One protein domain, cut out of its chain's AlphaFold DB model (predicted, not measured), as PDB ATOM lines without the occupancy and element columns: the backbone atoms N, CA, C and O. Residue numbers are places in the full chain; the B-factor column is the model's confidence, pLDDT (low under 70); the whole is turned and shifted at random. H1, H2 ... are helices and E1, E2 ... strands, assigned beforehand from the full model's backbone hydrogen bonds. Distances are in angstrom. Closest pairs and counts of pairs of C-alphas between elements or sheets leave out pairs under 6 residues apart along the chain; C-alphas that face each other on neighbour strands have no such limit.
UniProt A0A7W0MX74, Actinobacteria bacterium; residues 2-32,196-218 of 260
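What this domain is: This is residues 2 to 32 and 196 to 218 of the 260 residues of a protein of Actinobacteria bacterium (UniProt A0A7W0MX74). A tiny parallel sheet, E1 beside E2, sits mid-way in a flat model, with H1 and H2 making a corner on one side and H3 on the other. An unnamed tail, residues 208 to 218, runs from H3 back past H2. The 54 printed residues run E1, H1, H2, E2, H3: mostly helix, only just loose, close to compact, radius of gyration of the C-alphas 12.2 A, spans 39 by 27 by 9 A.

Where its parts are: Find E1, residues 2 to 4, from C-alpha 2 at (190.447, 231.813, 160.663), and E2, residues 26 to 28. H3, residues 196 to 207, runs 16.1 A to C-alpha 207 at (195.285, 224.523, 169.399). H1 is residues 7 to 15, H2 residues 19 to 24.

How they stand to each other: In E1 and E2, parallel at 31 degrees, find N 3 and O 26 within hydrogen-bond range, 2.8 A. E1, H1, H2, E2 form a strand-helix-strand unit, parallel strands joined through helices, its crossover right-handed. H1 and H2 touch only at the corner, closest C-alphas Val 13 and Ala 19, 5.2 A. The closest C-alphas of E2 and H3, Val 28 and Phe 198, are 6.9 A apart. Every O i to N i+4 pair is within range in H3, 3 of 5 in H1, 0 of 2 in H2, with 2 of 3 O i to N i+3.

The domain as a whole: Residues 33 to 195 are cut out, a 10.3 A gap between C-alphas 32 and 196. No printed residue is under 70 in pLDDT.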
ATOM      1  N   LEU A   2     190.436 230.416 160.233       92.44
ATOM      2  CA  LEU A   2     190.447 231.813 160.663       92.44
ATOM      3  C   LEU A   2     189.939 232.701 159.527       92.44
ATOM      4  O   LEU A   2     190.498 232.697 158.433       92.44
ATOM      5  N   ALA A   3     188.869 233.441 159.788       94.31
ATOM      6  CA  ALA A   3     188.325 234.448 158.895       94.31
ATOM      7  C   ALA A   3     188.690 235.824 159.454       94.31
ATOM      8  O   ALA A   3     187.955 236.374 160.273       94.31
ATOM      9  N   ILE A   4     189.844 236.344 159.025       94.56
ATOM     10  CA  ILE A   4     190.298 237.686 159.397       94.56
ATOM     11  C   ILE A   4     189.507 238.696 158.569       94.56
ATOM     12  O   ILE A   4     189.784 238.902 157.386       94.56
ATOM     13  N   THR A   5     188.440 239.227 159.149       95.31
ATOM     14  CA  THR A   5     187.450 240.045 158.449       95.31
ATOM     15  C   THR A   5     186.577 240.772 159.460       95.31
ATOM     16  O   THR A   5     186.515 240.347 160.601       95.31
ATOM     17  N   GLY A   6     185.894 241.840 159.058       95.38
ATOM     18  CA  GLY A   6     184.972 242.560 159.926       95.38
ATOM     19  C   GLY A   6     183.529 242.041 159.903       95.38
ATOM     20  O   GLY A   6     183.153 241.173 159.104       95.38
ATOM     21  N   ASN A   7     182.698 242.644 160.754       95.12
ATOM     22  CA  ASN A   7     181.303 242.275 161.020       95.12
ATOM     23  C   ASN A   7     180.473 242.077 159.747       95.12
ATOM     24  O   ASN A   7     179.873 241.016 159.561       95.12
ATOM     25  N   THR A   8     180.469 243.067 158.849       94.69
ATOM     26  CA  THR A   8     179.667 243.049 157.613       94.69
ATOM     27  C   THR A   8     179.909 241.785 156.793       94.69
ATOM     28  O   THR A   8     178.972 241.102 156.373       94.69
ATOM     29  N   TRP A   9     181.179 241.435 156.596       95.06
ATOM     30  CA  TRP A   9     181.570 240.284 155.793       95.06
ATOM     31  C   TRP A   9     181.254 238.981 156.506       95.06
ATOM     32  O   TRP A   9     180.635 238.103 155.901       95.06
ATOM     33  N   PHE A  10     181.597 238.864 157.791       95.94
ATOM     34  CA  PHE A  10     181.354 237.634 158.539       95.94
ATOM     35  C   PHE A  10     179.857 237.308 158.659       95.94
ATOM     36  O   PHE A  10     179.441 236.166 158.446       95.94
ATOM     37  N   GLN A  11     179.022 238.322 158.900       94.75
ATOM     38  CA  GLN A  11     177.562 238.186 158.957       94.75
ATOM     39  C   GLN A  11     176.936 237.867 157.589       94.75
ATOM     40  O   GLN A  11     175.861 237.265 157.516       94.75
ATOM     41  N   SER A  12     177.596 238.243 156.489       94.62
ATOM     42  CA  SER A  12     177.122 237.937 155.133       94.62
ATOM     43  C   SER A  12     177.356 236.478 154.722       94.62
ATOM     44  O   SER A  12     176.649 235.976 153.845       94.62
ATOM     45  N   VAL A  13     178.296 235.768 155.369       94.06
ATOM     46  CA  VAL A  13     178.706 234.403 154.987       94.06
ATOM     47  C   VAL A  13     177.511 233.462 154.892       94.06
ATOM     48  O   VAL A  13     177.404 232.717 153.919       94.06
ATOM     49  N   GLU A  14     176.591 233.514 155.855       91.50
ATOM     50  CA  GLU A  14     175.429 232.617 155.908       91.50
ATOM     51  C   GLU A  14     174.455 232.804 154.736       91.50
ATOM     52  O   GLU A  14     173.765 231.867 154.341       91.50
ATOM     53  N   ARG A  15     174.444 233.994 154.131       91.94
ATOM     54  CA  ARG A  15     173.636 234.317 152.946       91.94
ATOM     55  C   ARG A  15     174.420 234.178 151.640       91.94
ATOM     56  O   ARG A  15     173.864 234.360 150.561       91.94
ATOM     57  N   SER A  16     175.707 233.852 151.723       90.06
ATOM     58  CA  SER A  16     176.593 233.735 150.571       90.06
ATOM     59  C   SER A  16     176.616 232.308 150.001       90.06
ATOM     60  O   SER A  16     176.252 231.343 150.681       90.06
ATOM     61  N   PRO A  17     177.153 232.118 148.782       87.31
ATOM     62  CA  PRO A  17     177.482 230.790 148.256       87.31
ATOM     63  C   PRO A  17     178.451 229.970 149.132       87.31
ATOM     64  O   PRO A  17     178.587 228.766 148.925       87.31
ATOM     65  N   TYR A  18     179.118 230.601 150.104       89.62
ATOM     66  CA  TYR A  18     180.075 229.977 151.020       89.62
ATOM     67  C   TYR A  18     179.478 229.648 152.396       89.62
ATOM     68  O   TYR A  18     180.219 229.278 153.305       89.62
ATOM     69  N   ALA A  19     178.153 229.729 152.562       92.00
ATOM     70  CA  ALA A  19     177.473 229.469 153.835       92.00
ATOM     71  C   ALA A  19     177.820 228.108 154.467       92.00
ATOM     72  O   ALA A  19     177.811 227.975 155.691       92.00
ATOM     73  N   HIS A  20     178.173 227.103 153.662       91.50
ATOM     74  CA  HIS A  20     178.578 225.791 154.164       91.50
ATOM     75  C   HIS A  20     179.883 225.799 154.968       91.50
ATOM     76  O   HIS A  20     180.070 224.925 155.815       91.50
ATOM     77  N   TRP A  21     180.753 226.794 154.767       92.38
ATOM     78  CA  TRP A  21     181.966 226.979 155.568       92.38
ATOM     79  C   TRP A  21     181.689 227.601 156.932       92.38
ATOM     80  O   TRP A  21     182.517 227.460 157.830       92.38
ATOM     81  N   ARG A  22     180.533 228.252 157.121       93.88
ATOM     82  CA  ARG A  22     180.220 229.037 158.323       93.88
ATOM     83  C   ARG A  22     180.471 228.303 159.648       93.88
ATOM     84  O   ARG A  22     181.033 228.955 160.529       93.88
ATOM     85  N   PRO A  23     180.121 227.008 159.821       93.56
ATOM     86  CA  PRO A  23     180.401 226.295 161.070       93.56
ATOM     87  C   PRO A  23     181.894 226.183 161.385       93.56
ATOM     88  O   PRO A  23     182.270 226.152 162.547       93.56
ATOM     89  N   LYS A  24     182.745 226.145 160.354       92.38
ATOM     90  CA  LYS A  24     184.199 225.979 160.470       92.38
ATOM     91  C   LYS A  24     184.957 227.306 160.571       92.38
ATOM     92  O   LYS A  24     186.171 227.306 160.799       92.38
ATOM     93  N   MET A  25     184.277 228.429 160.354       94.38
ATOM     94  CA  MET A  25     184.883 229.755 160.376       94.38
ATOM     95  C   MET A  25     184.879 230.335 161.790       94.38
ATOM     96  O   MET A  25     183.837 230.409 162.436       94.38
ATOM     97  N   VAL A  26     186.047 230.802 162.218       94.56
ATOM     98  CA  VAL A  26     186.254 231.608 163.421       94.56
ATOM     99  C   VAL A  26     186.472 233.040 162.955       94.56
ATOM    100  O   VAL A  26     187.384 233.292 162.169       94.56
ATOM    101  N   HIS A  27     185.604 233.954 163.379       96.06
ATOM    102  CA  HIS A  27     185.743 235.382 163.091       96.06
ATOM    103  C   HIS A  27     186.883 235.956 163.920       96.06
ATOM    104  O   HIS A  27     186.914 235.758 165.132       96.06
ATOM    105  N   VAL A  28     187.804 236.648 163.257       96.31
ATOM    106  CA  VAL A  28     188.887 237.384 163.904       96.31
ATOM    107  C   VAL A  28     188.909 238.796 163.326       96.31
ATOM    108  O   VAL A  28     189.148 238.970 162.133       96.31
ATOM    109  N   ASP A  29     188.653 239.807 164.152       96.19
ATOM    110  CA  ASP A  29     188.919 241.199 163.775       96.19
ATOM    111  C   ASP A  29     190.415 241.499 163.937       96.19
ATOM    112  O   ASP A  29     191.080 240.871 164.762       96.19
ATOM    113  N   LEU A  30     190.954 242.474 163.203       96.62
ATOM    114  CA  LEU A  30     192.335 242.920 163.396       96.62
ATOM    115  C   LEU A  30     192.549 243.598 164.756       96.62
ATOM    116  O   LEU A  30     191.624 243.811 165.541       96.62
ATOM    117  N   ALA A  31     193.811 243.912 165.022       97.50
ATOM    118  CA  ALA A  31     194.271 244.656 166.179       97.50
ATOM    119  C   ALA A  31     195.178 245.811 165.738       97.50
ATOM    120  O   ALA A  31     195.689 245.815 164.615       97.50
ATOM    121  N   VAL A  32     195.384 246.771 166.635       97.75
ATOM    122  CA  VAL A  32     196.334 247.874 166.456       97.75
ATOM    123  C   VAL A  32     197.141 248.075 167.735       97.75
ATOM    124  O   VAL A  32     196.630 247.860 168.834       97.75
ATOM    125  N   GLU A 196     196.575 241.237 172.266       97.56
ATOM    126  CA  GLU A 196     196.327 240.161 173.228       97.56
ATOM    127  C   GLU A 196     195.091 239.344 172.837       97.56
ATOM    128  O   GLU A 196     195.185 238.126 172.665       97.56
ATOM    129  N   ARG A 197     193.948 240.008 172.601       97.38
ATOM    130  CA  ARG A 197     192.716 239.330 172.173       97.38
ATOM    131  C   ARG A 197     192.909 238.637 170.828       97.38
ATOM    132  O   ARG A 197     192.525 237.478 170.681       97.38
ATOM    133  N   PHE A 198     193.490 239.334 169.845       97.69
ATOM    134  CA  PHE A 198     193.784 238.759 168.527       97.69
ATOM    135  C   PHE A 198     194.646 237.495 168.647       97.69
ATOM    136  O   PHE A 198     194.275 236.443 168.127       97.69
ATOM    137  N   GLY A 199     195.766 237.576 169.369       97.88
ATOM    138  CA  GLY A 199     196.695 236.465 169.560       97.88
ATOM    139  C   GLY A 199     196.037 235.282 170.262       97.88
ATOM    140  O   GLY A 199     196.123 234.160 169.768       97.88
ATOM    141  N   ALA A 200     195.305 235.536 171.349       97.06
ATOM    142  CA  ALA A 200     194.578 234.502 172.081       97.06
ATOM    143  C   ALA A 200     193.540 233.784 171.199       97.06
ATOM    144  O   ALA A 200     193.443 232.557 171.243       97.06
ATOM    145  N   GLN A 201     192.804 234.513 170.352       95.88
ATOM    146  CA  GLN A 201     191.856 233.912 169.406       95.88
ATOM    147  C   GLN A 201     192.550 233.048 168.349       95.88
ATOM    148  O   GLN A 201     192.074 231.954 168.042       95.88
ATOM    149  N   VAL A 202     193.667 233.523 167.789       96.56
ATOM    150  CA  VAL A 202     194.444 232.777 166.788       96.56
ATOM    151  C   VAL A 202     195.014 231.496 167.392       96.56
ATOM    152  O   VAL A 202     194.814 230.424 166.825       96.56
ATOM    153  N   VAL A 203     195.679 231.598 168.547       96.81
ATOM    154  CA  VAL A 203     196.264 230.453 169.259       96.81
ATOM    155  C   VAL A 203     195.172 229.462 169.643       96.81
ATOM    156  O   VAL A 203     195.244 228.302 169.246       96.81
ATOM    157  N   GLY A 204     194.099 229.929 170.287       94.94
ATOM    158  CA  GLY A 204     192.983 229.073 170.684       94.94
ATOM    159  C   GLY A 204     192.330 228.354 169.501       94.94
ATOM    160  O   GLY A 204     191.962 227.190 169.615       94.94
ATOM    161  N   ALA A 205     192.227 228.997 168.336       92.69
ATOM    162  CA  ALA A 205     191.686 228.357 167.138       92.69
ATOM    163  C   ALA A 205     192.639 227.341 166.481       92.69
ATOM    164  O   ALA A 205     192.162 226.464 165.761       92.69
ATOM    165  N   ILE A 206     193.955 227.482 166.667       92.06
ATOM    166  CA  ILE A 206     194.969 226.549 166.145       92.06
ATOM    167  C   ILE A 206     195.116 225.337 167.067       92.06
ATOM    168  O   ILE A 206     195.229 224.217 166.578       92.06
ATOM    169  N   GLU A 207     195.110 225.564 168.379       94.62
ATOM    170  CA  GLU A 207     195.285 224.523 169.399       94.62
ATOM    171  C   GLU A 207     193.994 223.751 169.695       94.62
ATOM    172  O   GLU A 207     194.031 222.698 170.325       94.62
ATOM    173  N   SER A 208     192.837 224.252 169.253       90.19
ATOM    174  CA  SER A 208     191.569 223.560 169.450       90.19
ATOM    175  C   SER A 208     191.433 222.330 168.553       90.19
ATOM    176  O   SER A 208     191.502 222.417 167.327       90.19
ATOM    177  N   ASP A 209     191.058 221.206 169.162       89.12
ATOM    178  CA  ASP A 209     190.616 220.004 168.444       89.12
ATOM    179  C   ASP A 209     189.210 220.156 167.822       89.12
ATOM    180  O   ASP A 209     188.723 219.271 167.108       89.12
ATOM    181  N   ALA A 210     188.522 221.280 168.070       85.88
ATOM    182  CA  ALA A 210     187.204 221.549 167.515       85.88
ATOM    183  C   ALA A 210     187.291 221.797 166.001       85.88
ATOM    184  O   ALA A 210     187.567 222.896 165.519       85.88
ATOM    185  N   SER A 211     186.974 220.763 165.225       83.62
ATOM    186  CA  SER A 211     186.864 220.835 163.766       83.62
ATOM    187  C   SER A 211     185.430 220.517 163.341       83.62
ATOM    188  O   SER A 211     185.162 219.430 162.818       83.62
ATOM    189  N   PRO A 212     184.471 221.432 163.585       89.12
ATOM    190  CA  PRO A 212     183.092 221.217 163.178       89.12
ATOM    191  C   PRO A 212     183.038 220.962 161.664       89.12
ATOM    192  O   PRO A 212     183.724 221.648 160.887       89.12
ATOM    193  N   PRO A 213     182.252 219.969 161.218       89.62
ATOM    194  CA  PRO A 213     182.130 219.683 159.803       89.62
ATOM    195  C   PRO A 213     181.496 220.878 159.088       89.62
ATOM    196  O   PRO A 213     180.613 221.561 159.617       89.62
ATOM    197  N   CYS A 214     181.934 221.124 157.855       90.81
ATOM    198  CA  CYS A 214     181.207 222.026 156.971       90.81
ATOM    199  C   CYS A 214     179.788 221.485 156.753       90.81
ATOM    200  O   CYS A 214     179.569 220.269 156.777       90.81
ATOM    201  N   ARG A 215     178.821 222.374 156.500       88.12
ATOM    202  CA  ARG A 215     177.481 221.924 156.094       88.12
ATOM    203  C   ARG A 215     177.618 221.141 154.771       88.12
ATOM    204  O   ARG A 215     178.448 221.515 153.940       88.12
ATOM    205  N   PRO A 216     176.868 220.048 154.567       87.38
ATOM    206  CA  PRO A 216     176.907 219.322 153.303       87.38
ATOM    207  C   PRO A 216     176.435 220.234 152.170       87.38
ATOM    208  O   PRO A 216     175.407 220.896 152.305       87.38
ATOM    209  N   GLU A 217     177.175 220.254 151.058       87.00
ATOM    210  CA  GLU A 217     176.882 221.144 149.937       87.00
ATOM    211  C   GLU A 217     176.478 220.352 148.683       87.00
ATOM    212  O   GLU A 217     177.213 219.449 148.268       87.00
ATOM    213  N   PRO A 218     175.332 220.667 148.044       88.44
ATOM    214  CA  PRO A 218     174.895 219.973 146.838       88.44
ATOM    215  C   PRO A 218     175.909 220.101 145.696       88.44
ATOM    216  O   PRO A 218     176.475 221.175 145.471       88.44
TER     217      PRO A 218